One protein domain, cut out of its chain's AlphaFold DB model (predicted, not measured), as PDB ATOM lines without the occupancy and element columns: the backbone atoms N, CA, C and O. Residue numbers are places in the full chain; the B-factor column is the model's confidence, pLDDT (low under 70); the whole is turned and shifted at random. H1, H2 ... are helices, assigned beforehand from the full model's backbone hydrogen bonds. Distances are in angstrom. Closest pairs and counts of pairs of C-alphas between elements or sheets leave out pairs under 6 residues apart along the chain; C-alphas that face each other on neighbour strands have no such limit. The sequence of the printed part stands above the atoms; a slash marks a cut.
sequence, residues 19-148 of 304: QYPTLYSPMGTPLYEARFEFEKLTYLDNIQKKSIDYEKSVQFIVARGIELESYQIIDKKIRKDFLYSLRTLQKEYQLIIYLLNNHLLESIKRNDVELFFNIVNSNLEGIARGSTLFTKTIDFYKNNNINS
ATOM      1  N   GLN A  19      25.098   7.412 172.835       87.38
ATOM      2  CA  GLN A  19      25.201   6.521 173.971       87.38
ATOM      3  C   GLN A  19      23.936   5.664 174.052       87.38
ATOM      4  O   GLN A  19      22.891   6.116 174.521       87.38
ATOM      5  N   TYR A  20      24.025   4.417 173.593       92.94
ATOM      6  CA  TYR A  20      22.949   3.444 173.771       92.94
ATOM      7  C   TYR A  20      22.977   2.801 175.162       92.94
ATOM      8  O   TYR A  20      24.057   2.631 175.737       92.94
ATOM      9  N   PRO A  21      21.811   2.368 175.679       93.44
ATOM     10  CA  PRO A  21      21.751   1.562 176.888       93.44
ATOM     11  C   PRO A  21      22.608   0.297 176.745       93.44
ATOM     12  O   PRO A  21      22.451  -0.482 175.802       93.44
ATOM     13  N   THR A  22      23.479   0.061 177.717       93.88
ATOM     14  CA  THR A  22      24.200  -1.206 177.913       93.88
ATOM     15  C   THR A  22      23.258  -2.352 178.301       93.88
ATOM     16  O   THR A  22      23.518  -3.519 177.991       93.88
ATOM     17  N   LEU A  23      22.129  -2.037 178.943       91.56
ATOM     18  CA  LEU A  23      21.108  -2.995 179.335       91.56
ATOM     19  C   LEU A  23      20.501  -3.666 178.092       91.56
ATOM     20  O   LEU A  23      19.760  -3.055 177.328       91.56
ATOM     21  N   TYR A  24      20.786  -4.963 177.929       92.06
ATOM     22  CA  TYR A  24      20.429  -5.758 176.744       92.06
ATOM     23  C   TYR A  24      21.047  -5.250 175.429       92.06
ATOM     24  O   TYR A  24      20.480  -5.499 174.362       92.06
ATOM     25  N   SER A  25      22.219  -4.609 175.469       91.69
ATOM     26  CA  SER A  25      22.888  -4.089 174.266       91.69
ATOM     27  C   SER A  25      23.061  -5.096 173.117       91.69
ATOM     28  O   SER A  25      22.828  -4.684 171.981       91.69
ATOM     29  N   PRO A  26      23.317  -6.414 173.324       91.88
ATOM     30  CA  PRO A  26      23.436  -7.348 172.199       91.88
ATOM     31  C   PRO A  26      22.155  -7.485 171.364       91.88
ATOM     32  O   PRO A  26      22.212  -7.895 170.212       91.88
ATOM     33  N   MET A  27      20.995  -7.173 171.953       91.06
ATOM     34  CA  MET A  27      19.703  -7.166 171.267       91.06
ATOM     35  C   MET A  27      19.277  -5.748 170.873       91.06
ATOM     36  O   MET A  27      18.691  -5.565 169.813       91.06
ATOM     37  N   GLY A  28      19.518  -4.765 171.743       93.56
ATOM     38  CA  GLY A  28      19.047  -3.393 171.570       93.56
ATOM     39  C   GLY A  28      19.829  -2.619 170.516       93.56
ATOM     40  O   GLY A  28      19.213  -2.040 169.629       93.56
ATOM     41  N   THR A  29      21.163  -2.648 170.572       93.94
ATOM     42  CA  THR A  29      22.019  -1.821 169.707       93.94
ATOM     43  C   THR A  29      21.727  -2.013 168.217       93.94
ATOM     44  O   THR A  29      21.445  -1.007 167.568       93.94
ATOM     45  N   PRO A  30      21.638  -3.247 167.672       94.50
ATOM     46  CA  PRO A  30      21.302  -3.426 166.257       94.50
ATOM     47  C   PRO A  30      19.920  -2.868 165.875       94.50
ATOM     48  O   PRO A  30      19.724  -2.411 164.753       94.50
ATOM     49  N   LEU A  31      18.950  -2.892 166.800       96.31
ATOM     50  CA  LEU A  31      17.623  -2.310 166.575       96.31
ATOM     51  C   LEU A  31      17.686  -0.778 166.589       96.31
ATOM     52  O   LEU A  31      17.051  -0.126 165.770       96.31
ATOM     53  N   TYR A  32      18.460  -0.183 167.492       96.50
ATOM     54  CA  TYR A  32      18.607   1.269 167.527       96.50
ATOM     55  C   TYR A  32      19.320   1.775 166.269       96.50
ATOM     56  O   TYR A  32      18.826   2.680 165.609       96.50
ATOM     57  N   GLU A  33      20.416   1.135 165.869       94.94
ATOM     58  CA  GLU A  33      21.194   1.527 164.687       94.94
ATOM     59  C   GLU A  33      20.401   1.385 163.378       94.94
ATOM     60  O   GLU A  33      20.578   2.179 162.453       94.94
ATOM     61  N   ALA A  34      19.459   0.437 163.309       95.56
ATOM     62  CA  ALA A  34      18.612   0.236 162.133       95.56
ATOM     63  C   ALA A  34      17.820   1.484 161.707       95.56
ATOM     64  O   ALA A  34      17.462   1.607 160.533       95.56
ATOM     65  N   ARG A  35      17.554   2.420 162.629       95.50
ATOM     66  CA  ARG A  35      16.811   3.651 162.324       95.50
ATOM     67  C   ARG A  35      17.500   4.518 161.270       95.50
ATOM     68  O   ARG A  35      16.819   5.074 160.410       95.50
ATOM     69  N   PHE A  36      18.833   4.547 161.266       94.31
ATOM     70  CA  PHE A  36      19.617   5.306 160.292       94.31
ATOM     71  C   PHE A  36      19.486   4.734 158.882       94.31
ATOM     72  O   PHE A  36      19.474   5.474 157.902       94.31
ATOM     73  N   GLU A  37      19.351   3.415 158.761       94.44
ATOM     74  CA  GLU A  37      19.111   2.772 157.470       94.44
ATOM     75  C   GLU A  37      17.661   2.963 157.012       94.44
ATOM     76  O   GLU A  37      17.401   3.188 155.832       94.44
ATOM     77  N   PHE A  38      16.702   2.960 157.941       94.81
ATOM     78  CA  PHE A  38      15.299   3.239 157.633       94.81
ATOM     79  C   PHE A  38      15.044   4.681 157.180       94.81
ATOM     80  O   PHE A  38      14.151   4.900 156.356       94.81
ATOM     81  N   GLU A  39      15.816   5.652 157.669       92.25
ATOM     82  CA  GLU A  39      15.741   7.054 157.242       92.25
ATOM     83  C   GLU A  39      16.101   7.218 155.756       92.25
ATOM     84  O   GLU A  39      15.408   7.922 155.011       92.25
ATOM     85  N   LYS A  40      17.113   6.481 155.283       92.56
ATOM     86  CA  LYS A  40      17.550   6.484 153.876       92.56
ATOM     87  C   LYS A  40      16.495   5.922 152.915       92.56
ATOM     88  O   LYS A  40      16.548   6.191 151.720       92.56
ATOM     89  N   LEU A  41      15.528   5.158 153.428       91.31
ATOM     90  CA  LEU A  41      14.492   4.463 152.652       91.31
ATOM     91  C   LEU A  41      13.124   5.171 152.698       91.31
ATOM     92  O   LEU A  41      12.104   4.609 152.291       91.31
ATOM     93  N   THR A  42      13.085   6.415 153.177       89.44
ATOM     94  CA  THR A  42      11.858   7.220 153.321       89.44
ATOM     95  C   THR A  42      11.212   7.642 151.998       89.44
ATOM     96  O   THR A  42      10.088   8.132 152.013       89.44
ATOM     97  N   TYR A  43      11.864   7.413 150.856       91.31
ATOM     98  CA  TYR A  43      11.275   7.619 149.528       91.31
ATOM     99  C   TYR A  43      10.207   6.568 149.166       91.31
ATOM    100  O   TYR A  43       9.495   6.724 148.178       91.31
ATOM    101  N   LEU A  44      10.089   5.486 149.945       92.38
ATOM    102  CA  LEU A  44       9.035   4.485 149.800       92.38
ATOM    103  C   LEU A  44       7.864   4.837 150.726       92.38
ATOM    104  O   LEU A  44       7.971   4.674 151.940       92.38
ATOM    105  N   ASP A  45       6.730   5.268 150.167       87.75
ATOM    106  CA  ASP A  45       5.590   5.831 150.921       87.75
ATOM    107  C   ASP A  45       5.134   4.984 152.129       87.75
ATOM    108  O   ASP A  45       4.875   5.492 153.223       87.75
ATOM    109  N   ASN A  46       5.043   3.660 151.963       89.50
ATOM    110  CA  ASN A  46       4.619   2.741 153.027       89.50
ATOM    111  C   ASN A  46       5.727   2.422 154.052       89.50
ATOM    112  O   ASN A  46       5.413   1.941 155.143       89.50
ATOM    113  N   ILE A  47       6.992   2.694 153.720       94.56
ATOM    114  CA  ILE A  47       8.140   2.591 154.624       94.56
ATOM    115  C   ILE A  47       8.287   3.888 155.406       94.56
ATOM    116  O   ILE A  47       8.410   3.822 156.620       94.56
ATOM    117  N   GLN A  48       8.161   5.053 154.763       95.00
ATOM    118  CA  GLN A  48       8.353   6.366 155.382       95.00
ATOM    119  C   GLN A  48       7.602   6.511 156.706       95.00
ATOM    120  O   GLN A  48       8.196   6.803 157.744       95.00
ATOM    121  N   LYS A  49       6.289   6.252 156.688       94.88
ATOM    122  CA  LYS A  49       5.460   6.334 157.896       94.88
ATOM    123  C   LYS A  49       5.951   5.373 158.982       94.88
ATOM    124  O   LYS A  49       6.000   5.745 160.150       94.88
ATOM    125  N   LYS A  50       6.319   4.147 158.602       96.44
ATOM    126  CA  LYS A  50       6.807   3.127 159.536       96.44
ATOM    127  C   LYS A  50       8.182   3.464 160.100       96.44
ATOM    128  O   LYS A  50       8.375   3.252 161.288       96.44
ATOM    129  N   SER A  51       9.080   4.038 159.305       95.81
ATOM    130  CA  SER A  51      10.384   4.528 159.755       95.81
ATOM    131  C   SER A  51      10.232   5.647 160.786       95.81
ATOM    132  O   SER A  51      10.909   5.627 161.806       95.81
ATOM    133  N   ILE A  52       9.299   6.585 160.574       95.75
ATOM    134  CA  ILE A  52       9.019   7.668 161.534       95.75
ATOM    135  C   ILE A  52       8.458   7.114 162.849       95.75
ATOM    136  O   ILE A  52       8.852   7.558 163.927       95.75
ATOM    137  N   ASP A  53       7.519   6.167 162.775       96.31
ATOM    138  CA  ASP A  53       6.966   5.521 163.970       96.31
ATOM    139  C   ASP A  53       8.059   4.732 164.718       96.31
ATOM    140  O   ASP A  53       8.173   4.848 165.938       96.31
ATOM    141  N   TYR A  54       8.912   4.014 163.981       97.69
ATOM    142  CA  TYR A  54      10.049   3.270 164.521       97.69
ATOM    143  C   TYR A  54      11.058   4.177 165.226       97.69
ATOM    144  O   TYR A  54      11.464   3.885 166.345       97.69
ATOM    145  N   GLU A  55      11.424   5.305 164.613       97.31
ATOM    146  CA  GLU A  55      12.337   6.293 165.194       97.31
ATOM    147  C   GLU A  55      11.834   6.784 166.557       97.31
ATOM    148  O   GLU A  55      12.578   6.804 167.537       97.31
ATOM    149  N   LYS A  56      10.538   7.105 166.655       97.81
ATOM    150  CA  LYS A  56       9.918   7.508 167.927       97.81
ATOM    151  C   LYS A  56       9.993   6.392 168.967       97.81
ATOM    152  O   LYS A  56      10.304   6.664 170.128       97.81
ATOM    153  N   SER A  57       9.731   5.146 168.563       98.12
ATOM    154  CA  SER A  57       9.879   3.975 169.432       98.12
ATOM    155  C   SER A  57      11.322   3.812 169.921       98.12
ATOM    156  O   SER A  57      11.529   3.581 171.114       98.12
ATOM    157  N   VAL A  58      12.322   3.974 169.043       97.62
ATOM    158  CA  VAL A  58      13.743   3.912 169.416       97.62
ATOM    159  C   VAL A  58      14.078   4.996 170.433       97.62
ATOM    160  O   VAL A  58      14.594   4.669 171.497       97.62
ATOM    161  N   GLN A  59      13.741   6.259 170.159       96.75
ATOM    162  CA  GLN A  59      14.028   7.376 171.065       96.75
ATOM    163  C   GLN A  59      13.426   7.150 172.456       96.75
ATOM    164  O   GLN A  59      14.110   7.315 173.467       96.75
ATOM    165  N   PHE A  60      12.165   6.709 172.513       97.38
ATOM    166  CA  PHE A  60      11.491   6.392 173.770       97.38
ATOM    167  C   PHE A  60      12.192   5.259 174.536       97.38
ATOM    168  O   PHE A  60      12.416   5.363 175.743       97.38
ATOM    169  N   ILE A  61      12.554   4.173 173.845       97.38
ATOM    170  CA  ILE A  61      13.192   3.007 174.467       97.38
ATOM    171  C   ILE A  61      14.620   3.333 174.914       97.38
ATOM    172  O   ILE A  61      14.996   2.952 176.019       97.38
ATOM    173  N   VAL A  62      15.396   4.062 174.112       96.56
ATOM    174  CA  VAL A  62      16.755   4.503 174.460       96.56
ATOM    175  C   VAL A  62      16.726   5.397 175.698       96.56
ATOM    176  O   VAL A  62      17.425   5.097 176.664       96.56
ATOM    177  N   ALA A  63      15.863   6.419 175.725       96.00
ATOM    178  CA  ALA A  63      15.724   7.311 176.877       96.00
ATOM    179  C   ALA A  63      15.358   6.538 178.153       96.00
ATOM    180  O   ALA A  63      15.995   6.705 179.193       96.00
ATOM    181  N   ARG A  64      14.389   5.619 178.049       95.94
ATOM    182  CA  ARG A  64      14.009   4.736 179.156       95.94
ATOM    183  C   ARG A  64      15.162   3.833 179.591       95.94
ATOM    184  O   ARG A  64      15.342   3.613 180.778       95.94
ATOM    185  N   GLY A  65      15.937   3.284 178.661       96.06
ATOM    186  CA  GLY A  65      17.078   2.428 178.981       96.06
ATOM    187  C   GLY A  65      18.174   3.174 179.747       96.06
ATOM    188  O   GLY A  65      18.656   2.654 180.749       96.06
ATOM    189  N   ILE A  66      18.497   4.403 179.337       95.00
ATOM    190  CA  ILE A  66      19.467   5.272 180.026       95.00
ATOM    191  C   ILE A  66      18.967   5.630 181.432       95.00
ATOM    192  O   ILE A  66      19.718   5.539 182.401       95.00
ATOM    193  N   GLU A  67      17.684   5.984 181.567       94.81
ATOM    194  CA  GLU A  67      17.062   6.222 182.875       94.81
ATOM    195  C   GLU A  67      17.203   4.989 183.778       94.81
ATOM    196  O   GLU A  67      17.605   5.111 184.935       94.81
ATOM    197  N   LEU A  68      16.948   3.790 183.242       95.06
ATOM    198  CA  LEU A  68      17.049   2.548 184.004       95.06
ATOM    199  C   LEU A  68      18.460   2.266 184.523       95.06
ATOM    200  O   LEU A  68      18.606   1.712 185.612       95.06
ATOM    201  N   GLU A  69      19.486   2.643 183.770       93.56
ATOM    202  CA  GLU A  69      20.889   2.465 184.156       93.56
ATOM    203  C   GLU A  69      21.330   3.407 185.274       93.56
ATOM    204  O   GLU A  69      22.286   3.102 185.985       93.56
ATOM    205  N   SER A  70      20.610   4.513 185.485       92.88
ATOM    206  CA  SER A  70      20.873   5.418 186.604       92.88
ATOM    207  C   SER A  70      20.476   4.835 187.969       92.88
ATOM    208  O   SER A  70      20.951   5.304 189.007       92.88
ATOM    209  N   TYR A  71      19.638   3.791 187.999       93.19
ATOM    210  CA  TYR A  71      19.218   3.147 189.245       93.19
ATOM    211  C   TYR A  71      20.271   2.164 189.773       93.19
ATOM    212  O   TYR A  71      20.702   1.249 189.075       93.19
ATOM    213  N   GLN A  72      20.593   2.265 191.068       88.12
ATOM    214  CA  GLN A  72      21.499   1.322 191.744       88.12
ATOM    215  C   GLN A  72      20.958  -0.119 191.770       88.12
ATOM    216  O   GLN A  72      21.723  -1.077 191.685       88.12
ATOM    217  N   ILE A  73      19.636  -0.282 191.900       90.94
ATOM    218  CA  ILE A  73      18.956  -1.581 191.916       90.94
ATOM    219  C   ILE A  73      17.727  -1.484 191.016       90.94
ATOM    220  O   ILE A  73      16.784  -0.753 191.306       90.94
ATOM    221  N   ILE A  74      17.729  -2.251 189.925       90.88
ATOM    222  CA  ILE A  74      16.610  -2.302 188.980       90.88
ATOM    223  C   ILE A  74      15.718  -3.491 189.332       90.88
ATOM    224  O   ILE A  74      16.154  -4.643 189.230       90.88
ATOM    225  N   ASP A  75      14.463  -3.215 189.687       94.56
ATOM    226  CA  ASP A  75      13.466  -4.242 189.991       94.56
ATOM    227  C   ASP A  75      13.210  -5.194 188.802       94.56
ATOM    228  O   ASP A  75      13.256  -4.821 187.623       94.56
ATOM    229  N   LYS A  76      12.903  -6.460 189.111       95.56
ATOM    230  CA  LYS A  76      12.686  -7.515 188.110       95.56
ATOM    231  C   LYS A  76      11.515  -7.203 187.174       95.56
ATOM    232  O   LYS A  76      11.596  -7.527 185.987       95.56
ATOM    233  N   LYS A  77      10.433  -6.601 187.680       96.38
ATOM    234  CA  LYS A  77       9.275  -6.198 186.871       96.38
ATOM    235  C   LYS A  77       9.684  -5.123 185.870       96.38
ATOM    236  O   LYS A  77       9.407  -5.270 184.687       96.38
ATOM    237  N   ILE A  78      10.443  -4.128 186.322       95.31
ATOM    238  CA  ILE A  78      10.932  -3.036 185.477       95.31
ATOM    239  C   ILE A  78      11.818  -3.568 184.338       95.31
ATOM    240  O   ILE A  78      11.605  -3.216 183.177       95.31
ATOM    241  N   ARG A  79      12.752  -4.488 184.632       94.31
ATOM    242  CA  ARG A  79      13.570  -5.150 183.593       94.31
ATOM    243  C   ARG A  79      12.713  -5.903 182.574       94.31
ATOM    244  O   ARG A  79      12.976  -5.843 181.375       94.31
ATOM    245  N   LYS A  80      11.683  -6.612 183.045       96.44
ATOM    246  CA  LYS A  80      10.756  -7.353 182.181       96.44
ATOM    247  C   LYS A  80       9.967  -6.413 181.265       96.44
ATOM    248  O   LYS A  80       9.815  -6.724 180.085       96.44
ATOM    249  N   ASP A  81       9.505  -5.281 181.782       97.12
ATOM    250  CA  ASP A  81       8.755  -4.285 181.012       97.12
ATOM    251  C   ASP A  81       9.639  -3.606 179.949       97.12
ATOM    252  O   ASP A  81       9.196  -3.353 178.824       97.12
ATOM    253  N   PHE A  82      10.917  -3.373 180.262       96.75
ATOM    254  CA  PHE A  82      11.895  -2.896 179.284       96.75
ATOM    255  C   PHE A  82      12.149  -3.929 178.176       96.75
ATOM    256  O   PHE A  82      12.039  -3.609 176.992       96.75
ATOM    257  N   LEU A  83      12.366  -5.200 178.535       96.44
ATOM    258  CA  LEU A  83      12.521  -6.286 177.562       96.44
ATOM    259  C   LEU A  83      11.280  -6.457 176.669       96.44
ATOM    260  O   LEU A  83      11.397  -6.776 175.486       96.44
ATOM    261  N   TYR A  84      10.078  -6.247 177.213       97.56
ATOM    262  CA  TYR A  84       8.851  -6.240 176.416       97.56
ATOM    263  C   TYR A  84       8.860  -5.113 175.376       97.56
ATOM    264  O   TYR A  84       8.489  -5.344 174.227       97.56
ATOM    265  N   SER A  85       9.354  -3.929 175.747       97.50
ATOM    266  CA  SER A  85       9.490  -2.788 174.834       97.50
ATOM    267  C   SER A  85      10.476  -3.095 173.698       97.50
ATOM    268  O   SER A  85      10.142  -2.884 172.534       97.50
ATOM    269  N   LEU A  86      11.621  -3.719 174.004       97.31
ATOM    270  CA  LEU A  86      12.582  -4.195 172.995       97.31
ATOM    271  C   LEU A  86      11.970  -5.205 172.015       97.31
ATOM    272  O   LEU A  86      12.216  -5.146 170.814       97.31
ATOM    273  N   ARG A  87      11.141  -6.133 172.503       97.44
ATOM    274  CA  ARG A  87      10.441  -7.098 171.637       97.44
ATOM    275  C   ARG A  87       9.399  -6.431 170.747       97.44
ATOM    276  O   ARG A  87       9.197  -6.879 169.622       97.44
ATOM    277  N   THR A  88       8.722  -5.396 171.237       97.94
ATOM    278  CA  THR A  88       7.807  -4.593 170.415       97.94
ATOM    279  C   THR A  88       8.579  -3.878 169.311       97.94
ATOM    280  O   THR A  88       8.216  -4.026 168.147       97.94
ATOM    281  N   LEU A  89       9.704  -3.240 169.641       98.12
ATOM    282  CA  LEU A  89      10.592  -2.616 168.658       98.12
ATOM    283  C   LEU A  89      11.097  -3.627 167.615       98.12
ATOM    284  O   LEU A  89      11.068  -3.361 166.418       98.12
ATOM    285  N   GLN A  90      11.480  -4.835 168.037       97.69
ATOM    286  CA  GLN A  90      11.875  -5.903 167.114       97.69
ATOM    287  C   GLN A  90      10.748  -6.287 166.138       97.69
ATOM    288  O   GLN A  90      11.017  -6.562 164.970       97.69
ATOM    289  N   LYS A  91       9.484  -6.302 166.578       97.94
ATOM    290  CA  LYS A  91       8.342  -6.573 165.686       97.94
ATOM    291  C   LYS A  91       8.143  -5.454 164.668       97.94
ATOM    292  O   LYS A  91       7.823  -5.740 163.516       97.94
ATOM    293  N   GLU A  92       8.333  -4.202 165.074       97.88
ATOM    294  CA  GLU A  92       8.274  -3.054 164.163       97.88
ATOM    295  C   GLU A  92       9.386  -3.131 163.111       97.88
ATOM    296  O   GLU A  92       9.104  -3.008 161.920       97.88
ATOM    297  N   TYR A  93      10.611  -3.467 163.529       97.62
ATOM    298  CA  TYR A  93      11.732  -3.743 162.627       97.62
ATOM    299  C   TYR A  93      11.375  -4.836 161.609       97.62
ATOM    300  O   TYR A  93      11.474  -4.631 160.401       97.62
ATOM    301  N   GLN A  94      10.886  -5.987 162.082       96.88
ATOM    302  CA  GLN A  94      10.505  -7.111 161.220       96.88
ATOM    303  C   GLN A  94       9.405  -6.744 160.221       96.88
ATOM    304  O   GLN A  94       9.431  -7.217 159.084       96.88
ATOM    305  N   LEU A  95       8.451  -5.901 160.622       96.81
ATOM    306  CA  LEU A  95       7.418  -5.399 159.724       96.81
ATOM    307  C   LEU A  95       8.021  -4.545 158.601       96.81
ATOM    308  O   LEU A  95       7.634  -4.714 157.446       96.81
ATOM    309  N   ILE A  96       8.976  -3.666 158.913       96.81
ATOM    310  CA  ILE A  96       9.663  -2.854 157.898       96.81
ATOM    311  C   ILE A  96      10.466  -3.755 156.951       96.81
ATOM    312  O   ILE A  96      10.312  -3.640 155.738       96.81
ATOM    313  N   ILE A  97      11.226  -4.723 157.475       96.56
ATOM    314  CA  ILE A  97      11.960  -5.707 156.657       96.56
ATOM    315  C   ILE A  97      11.025  -6.493 155.733       96.56
ATOM    316  O   ILE A  97      11.343  -6.720 154.567       96.56
ATOM    317  N   TYR A  98       9.855  -6.900 156.225       96.06
ATOM    318  CA  TYR A  98       8.848  -7.566 155.403       96.06
ATOM    319  C   TYR A  98       8.390  -6.680 154.233       96.06
ATOM    320  O   TYR A  98       8.347  -7.139 153.091       96.06
ATOM    321  N   LEU A  99       8.093  -5.405 154.496       96.00
ATOM    322  CA  LEU A  99       7.695  -4.454 153.457       96.00
ATOM    323  C   LEU A  99       8.826  -4.196 152.450       96.00
ATOM    324  O   LEU A  99       8.566  -4.153 151.248       96.00
ATOM    325  N   LEU A 100      10.074  -4.092 152.910       96.31
ATOM    326  CA  LEU A 100      11.244  -3.944 152.042       96.31
ATOM    327  C   LEU A 100      11.459  -5.169 151.154       96.31
ATOM    328  O   LEU A 100      11.695  -5.022 149.960       96.31
ATOM    329  N   ASN A 101      11.295  -6.379 151.689       96.25
ATOM    330  CA  ASN A 101      11.368  -7.608 150.900       96.25
ATOM    331  C   ASN A 101      10.259  -7.686 149.833       96.25
ATOM    332  O   ASN A 101      10.490  -8.215 148.746       96.25
ATOM    333  N   ASN A 102       9.073  -7.132 150.101       95.94
ATOM    334  CA  ASN A 102       8.028  -7.011 149.083       95.94
ATOM    335  C   ASN A 102       8.417  -6.016 147.983       95.94
ATOM    336  O   ASN A 102       8.244  -6.322 146.807       95.94
ATOM    337  N   HIS A 103       8.979  -4.859 148.342       96.31
ATOM    338  CA  HIS A 103       9.489  -3.900 147.354       96.31
ATOM    339  C   HIS A 103      10.644  -4.466 146.533       96.31
ATOM    340  O   HIS A 103      10.677  -4.267 145.324       96.31
ATOM    341  N   LEU A 104      11.532  -5.242 147.156       96.56
ATOM    342  CA  LEU A 104      12.601  -5.963 146.469       96.56
ATOM    343  C   LEU A 104      12.037  -6.964 145.450       96.56
ATOM    344  O   LEU A 104      12.527  -7.072 144.332       96.56
ATOM    345  N   LEU A 105      10.977  -7.694 145.804       96.81
ATOM    346  CA  LEU A 105      10.297  -8.580 144.855       96.81
ATOM    347  C   LEU A 105       9.667  -7.814 143.693       96.81
ATOM    348  O   LEU A 105       9.731  -8.273 142.553       96.81
ATOM    349  N   GLU A 106       9.023  -6.685 143.975       97.12
ATOM    350  CA  GLU A 106       8.409  -5.853 142.944       97.12
ATOM    351  C   GLU A 106       9.456  -5.225 142.021       97.12
ATOM    352  O   GLU A 106       9.239  -5.206 140.808       97.12
ATOM    353  N   SER A 107      10.606  -4.796 142.548       97.38
ATOM    354  CA  SER A 107      11.697  -4.262 141.732       97.38
ATOM    355  C   SER A 107      12.253  -5.320 140.780       97.38
ATOM    356  O   SER A 107      12.371  -5.062 139.584       97.38
ATOM    357  N   ILE A 108      12.446  -6.558 141.256       97.50
ATOM    358  CA  ILE A 108      12.838  -7.699 140.412       97.50
ATOM    359  C   ILE A 108      11.804  -7.942 139.303       97.50
ATOM    360  O   ILE A 108      12.170  -8.109 138.141       97.50
ATOM    361  N   LYS A 109      10.503  -7.953 139.630       97.44
ATOM    362  CA  LYS A 109       9.432  -8.186 138.639       97.44
ATOM    363  C   LYS A 109       9.365  -7.097 137.571       97.44
ATOM    364  O   LYS A 109       9.029  -7.394 136.429       97.44
ATOM    365  N   ARG A 110       9.632  -5.846 137.951       97.94
ATOM    366  CA  ARG A 110       9.564  -4.674 137.065       97.94
ATOM    367  C   ARG A 110      10.885  -4.377 136.360       97.94
ATOM    368  O   ARG A 110      10.932  -3.455 135.557       97.94
ATOM    369  N   ASN A 111      11.929  -5.156 136.645       96.88
ATOM    370  CA  ASN A 111      13.296  -4.887 136.214       96.88
ATOM    371  C   ASN A 111      13.804  -3.493 136.633       96.88
ATOM    372  O   ASN A 111      14.528  -2.831 135.895       96.88
ATOM    373  N   ASP A 112      13.403  -3.048 137.825       97.56
ATOM    374  CA  ASP A 112      13.802  -1.772 138.417       97.56
ATOM    375  C   ASP A 112      15.119  -1.946 139.189       97.56
ATOM    376  O   ASP A 112      15.150  -2.318 140.367       97.56
ATOM    377  N   VAL A 113      16.226  -1.734 138.477       95.94
ATOM    378  CA  VAL A 113      17.587  -1.929 138.994       95.94
ATOM    379  C   VAL A 113      17.930  -0.923 140.091       95.94
ATOM    380  O   VAL A 113      18.612  -1.286 141.048       95.94
ATOM    381  N   GLU A 114      17.448   0.315 139.988       94.44
ATOM    382  CA  GLU A 114      17.744   1.373 140.958       94.44
ATOM    383  C   GLU A 114      17.056   1.094 142.296       94.44
ATOM    384  O   GLU A 114      17.710   1.078 143.342       94.44
ATOM    385  N   LEU A 115      15.758   0.770 142.271       95.44
ATOM    386  CA  LEU A 115      15.030   0.395 143.480       95.44
ATOM    387  C   LEU A 115      15.622  -0.863 144.122       95.44
ATOM    388  O   LEU A 115      15.795  -0.913 145.340       95.44
ATOM    389  N   PHE A 116      15.953  -1.871 143.309       96.31
ATOM    390  CA  PHE A 116      16.649  -3.065 143.783       96.31
ATOM    391  C   PHE A 116      17.946  -2.695 144.510       96.31
ATOM    392  O   PHE A 116      18.140  -3.114 145.651       96.31
ATOM    393  N   PHE A 117      18.801  -1.890 143.872       93.56
ATOM    394  CA  PHE A 117      20.102  -1.488 144.400       93.56
ATOM    395  C   PHE A 117      19.980  -0.750 145.734       93.56
ATOM    396  O   PHE A 117      20.688  -1.076 146.687       93.56
ATOM    397  N   ASN A 118      19.049   0.200 145.822       92.69
ATOM    398  CA  ASN A 118      18.838   0.986 147.032       92.69
ATOM    399  C   ASN A 118      18.363   0.117 148.207       92.69
ATOM    400  O   ASN A 118      18.803   0.324 149.336       92.69
ATOM    401  N   ILE A 119      17.526  -0.897 147.950       94.00
ATOM    402  CA  ILE A 119      17.063  -1.816 149.000       94.00
ATOM    403  C   ILE A 119      18.186  -2.751 149.456       94.00
ATOM    404  O   ILE A 119      18.379  -2.928 150.655       94.00
ATOM    405  N   VAL A 120      18.936  -3.371 148.541       93.00
ATOM    406  CA  VAL A 120      19.968  -4.353 148.937       93.00
ATOM    407  C   VAL A 120      21.180  -3.704 149.608       93.00
ATOM    408  O   VAL A 120      21.829  -4.344 150.430       93.00
ATOM    409  N   ASN A 121      21.468  -2.434 149.309       89.88
ATOM    410  CA  ASN A 121      22.578  -1.695 149.916       89.88
ATOM    411  C   ASN A 121      22.209  -0.943 151.195       89.88
ATOM    412  O   ASN A 121      23.061  -0.262 151.762       89.88
ATOM    413  N   SER A 122      20.983  -1.098 151.698       87.94
ATOM    414  CA  SER A 122      20.618  -0.577 153.015       87.94
ATOM    415  C   SER A 122      21.282  -1.349 154.165       87.94
ATOM    416  O   SER A 122      21.041  -1.032 155.322       87.94
ATOM    417  N   ASN A 123      22.051  -2.413 153.871       82.44
ATOM    418  CA  ASN A 123      22.757  -3.274 154.832       82.44
ATOM    419  C   ASN A 123      21.881  -3.795 155.986       82.44
ATOM    420  O   ASN A 123      22.381  -4.173 157.046       82.44
ATOM    421  N   LEU A 124      20.564  -3.838 155.784       90.75
ATOM    422  CA  LEU A 124      19.617  -4.247 156.806       90.75
ATOM    423  C   LEU A 124      19.602  -5.769 156.934       90.75
ATOM    424  O   LEU A 124      19.479  -6.518 155.958       90.75
ATOM    425  N   GLU A 125      19.690  -6.244 158.169       89.00
ATOM    426  CA  GLU A 125      19.565  -7.660 158.462       89.00
ATOM    427  C   GLU A 125      18.156  -8.179 158.101       89.00
ATOM    428  O   GLU A 125      17.133  -7.605 158.461       89.00
ATOM    429  N   GLY A 126      18.067  -9.303 157.385       88.44
ATOM    430  CA  GLY A 126      16.772  -9.899 157.023       88.44
ATOM    431  C   GLY A 126      16.276  -9.584 155.614       88.44
ATOM    432  O   GLY A 126      15.326 -10.232 155.156       88.44
ATOM    433  N   ILE A 127      16.944  -8.682 154.894       92.69
ATOM    434  CA  ILE A 127      16.738  -8.530 153.453       92.69
ATOM    435  C   ILE A 127      17.171  -9.818 152.742       92.69
ATOM    436  O   ILE A 127      18.184 -10.429 153.076       92.69
ATOM    437  N   ALA A 128      16.347 -10.281 151.803       88.19
ATOM    438  CA  ALA A 128      16.606 -11.452 150.964       88.19
ATOM    439  C   ALA A 128      16.865 -12.792 151.695       88.19
ATOM    440  O   ALA A 128      17.385 -13.721 151.089       88.19
ATOM    441  N   ARG A 129      16.465 -12.962 152.967       82.19
ATOM    442  CA  ARG A 129      16.752 -14.199 153.734       82.19
ATOM    443  C   ARG A 129      15.871 -15.418 153.424       82.19
ATOM    444  O   ARG A 129      16.237 -16.539 153.776       82.19
ATOM    445  N   GLY A 130      14.697 -15.237 152.820       84.50
ATOM    446  CA  GLY A 130      13.823 -16.363 152.456       84.50
ATOM    447  C   GLY A 130      14.353 -17.092 151.222       84.50
ATOM    448  O   GLY A 130      14.656 -16.422 150.249       84.50
ATOM    449  N   SER A 131      14.420 -18.429 151.212       83.25
ATOM    450  CA  SER A 131      15.077 -19.203 150.135       83.25
ATOM    451  C   SER A 131      14.633 -18.807 148.721       83.25
ATOM    452  O   SER A 131      15.463 -18.521 147.867       83.25
ATOM    453  N   THR A 132      13.325 -18.707 148.479       90.94
ATOM    454  CA  THR A 132      12.789 -18.303 147.170       90.94
ATOM    455  C   THR A 132      13.128 -16.855 146.814       90.94
ATOM    456  O   THR A 132      13.419 -16.558 145.656       90.94
ATOM    457  N   LEU A 133      13.076 -15.946 147.792       93.06
ATOM    458  CA  LEU A 133      13.436 -14.542 147.591       93.06
ATOM    459  C   LEU A 133      14.935 -14.400 147.332       93.06
ATOM    460  O   LEU A 133      15.323 -13.670 146.426       93.06
ATOM    461  N   PHE A 134      15.754 -15.128 148.087       93.75
ATOM    462  CA  PHE A 134      17.198 -15.170 147.948       93.75
ATOM    463  C   PHE A 134      17.579 -15.568 146.526       93.75
ATOM    464  O   PHE A 134      18.246 -14.798 145.847       93.75
ATOM    465  N   THR A 135      17.061 -16.695 146.023       93.75
ATOM    466  CA  THR A 135      17.327 -17.146 144.648       93.75
ATOM    467  C   THR A 135      16.963 -16.077 143.620       93.75
ATOM    468  O   THR A 135      17.812 -15.683 142.829       93.75
ATOM    469  N   LYS A 136      15.745 -15.522 143.693       96.12
ATOM    470  CA  LYS A 136      15.305 -14.448 142.784       96.12
ATOM    471  C   LYS A 136      16.210 -13.213 142.854       96.12
ATOM    472  O   LYS A 136      16.499 -12.614 141.825       96.12
ATOM    473  N   THR A 137      16.648 -12.845 144.057       95.75
ATOM    474  CA  THR A 137      17.541 -11.703 144.300       95.75
ATOM    475  C   THR A 137      18.914 -11.949 143.682       95.75
ATOM    476  O   THR A 137      19.420 -11.082 142.977       95.75
ATOM    477  N   ILE A 138      19.498 -13.135 143.883       93.94
ATOM    478  CA  ILE A 138      20.809 -13.494 143.327       93.94
ATOM    479  C   ILE A 138      20.761 -13.597 141.798       93.94
ATOM    480  O   ILE A 138      21.691 -13.144 141.132       93.94
ATOM    481  N   ASP A 139      19.689 -14.150 141.234       95.12
ATOM    482  CA  ASP A 139      19.512 -14.224 139.781       95.12
ATOM    483  C   ASP A 139      19.430 -12.820 139.171       95.12
ATOM    484  O   ASP A 139      20.128 -12.510 138.206       95.12
ATOM    485  N   PHE A 140      18.628 -11.937 139.776       96.56
ATOM    486  CA  PHE A 140      18.508 -10.550 139.336       96.56
ATOM    487  C   PHE A 140      19.831  -9.782 139.457       96.56
ATOM    488  O   PHE A 140      20.224  -9.082 138.524       96.56
ATOM    489  N   TYR A 141      20.534  -9.958 140.578       95.06
ATOM    490  CA  TYR A 141      21.852  -9.383 140.848       95.06
ATOM    491  C   TYR A 141      22.871  -9.743 139.759       95.06
ATOM    492  O   TYR A 141      23.489  -8.855 139.169       95.06
ATOM    493  N   LYS A 142      22.992 -11.039 139.439       93.75
ATOM    494  CA  LYS A 142      23.929 -11.550 138.427       93.75
ATOM    495  C   LYS A 142      23.590 -11.065 137.020       93.75
ATOM    496  O   LYS A 142      24.491 -10.701 136.272       93.75
ATOM    497  N   ASN A 143      22.306 -11.034 136.669       95.75
ATOM    498  CA  ASN A 143      21.869 -10.644 135.327       95.75
ATOM    499  C   ASN A 143      22.056  -9.147 135.039       95.75
ATOM    500  O   ASN A 143      22.141  -8.764 133.876       95.75
ATOM    501  N   ASN A 144      22.136  -8.312 136.078       94.44
ATOM    502  CA  ASN A 144      22.235  -6.859 135.942       94.44
ATOM    503  C   ASN A 144      23.632  -6.293 136.268       94.44
ATOM    504  O   ASN A 144      23.786  -5.077 136.304       94.44
ATOM    505  N   ASN A 145      24.651  -7.142 136.483       89.88
ATOM    506  CA  ASN A 145      26.031  -6.732 136.810       89.88
ATOM    507  C   ASN A 145      26.116  -5.710 137.958       89.88
ATOM    508  O   ASN A 145      26.906  -4.764 137.929       89.88
ATOM    509  N   ILE A 146      25.262  -5.883 138.962       88.38
ATOM    510  CA  ILE A 146      25.214  -5.001 140.122       88.38
ATOM    511  C   ILE A 146      26.434  -5.291 141.007       88.38
ATOM    512  O   ILE A 146      26.858  -6.436 141.119       88.38
ATOM    513  N   ASN A 147      26.994  -4.268 141.654       87.88
ATOM    514  CA  ASN A 147      28.034  -4.429 142.670       87.88
ATOM    515  C   ASN A 147      27.425  -4.177 144.054       87.88
ATOM    516  O   ASN A 147      27.039  -3.047 144.357       87.88
ATOM    517  N   SER A 148      27.309  -5.219 144.878       87.88
ATOM    518  CA  SER A 148      26.790  -5.103 146.243       87.88
ATOM    519  C   SER A 148      27.605  -5.984 147.193       87.88
ATOM    520  O   SER A 148      27.396  -7.201 147.228       87.88
TER     521      SER A 148
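What this domain is: This is residues 19 to 148 of the 304 residues of an uncharacterized protein of Epsilonproteobacteria bacterium (UniProt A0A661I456). A rod built along one long helix, H3: H1 and H2 pack on it toward one end as an up-and-down bundle of three, and H4 and H5 pack on it toward the other. The 130 printed residues have five named helices, H1 to H5, and no named strand: all helix. The whole is loose, radius of gyration of the C-alphas 17.3 A, spanning 58 by 26 by 20 A.

How they stand to each other: H1, residues 25 to 40, and H2, residues 45 to 69, touch as a hairpin, closest C-alphas Phe 38 and Ser 51, 5.5 A. H3, residues 76 to 110, touches H2 at Ile 96 and Ile 47, C-alphas 6.5 A apart. H4, residues 113 to 120, and H5, residues 131 to 143, touch H3. Every O i to N i+4 pair is within hydrogen-bond range in H3, H4 and H5; H1 has 6 of 12, H2 19 of 21.

Where its parts are: C-alpha 25 is at (22.888, -4.089, 174.266), C-alpha 143 at (21.869, -10.644, 135.327). H3 is 51.2 A long, H2 36.7 A.

The domain as a whole: Residues 70 to 77 stand free. The printed part has no cut; no printed residue is under 70.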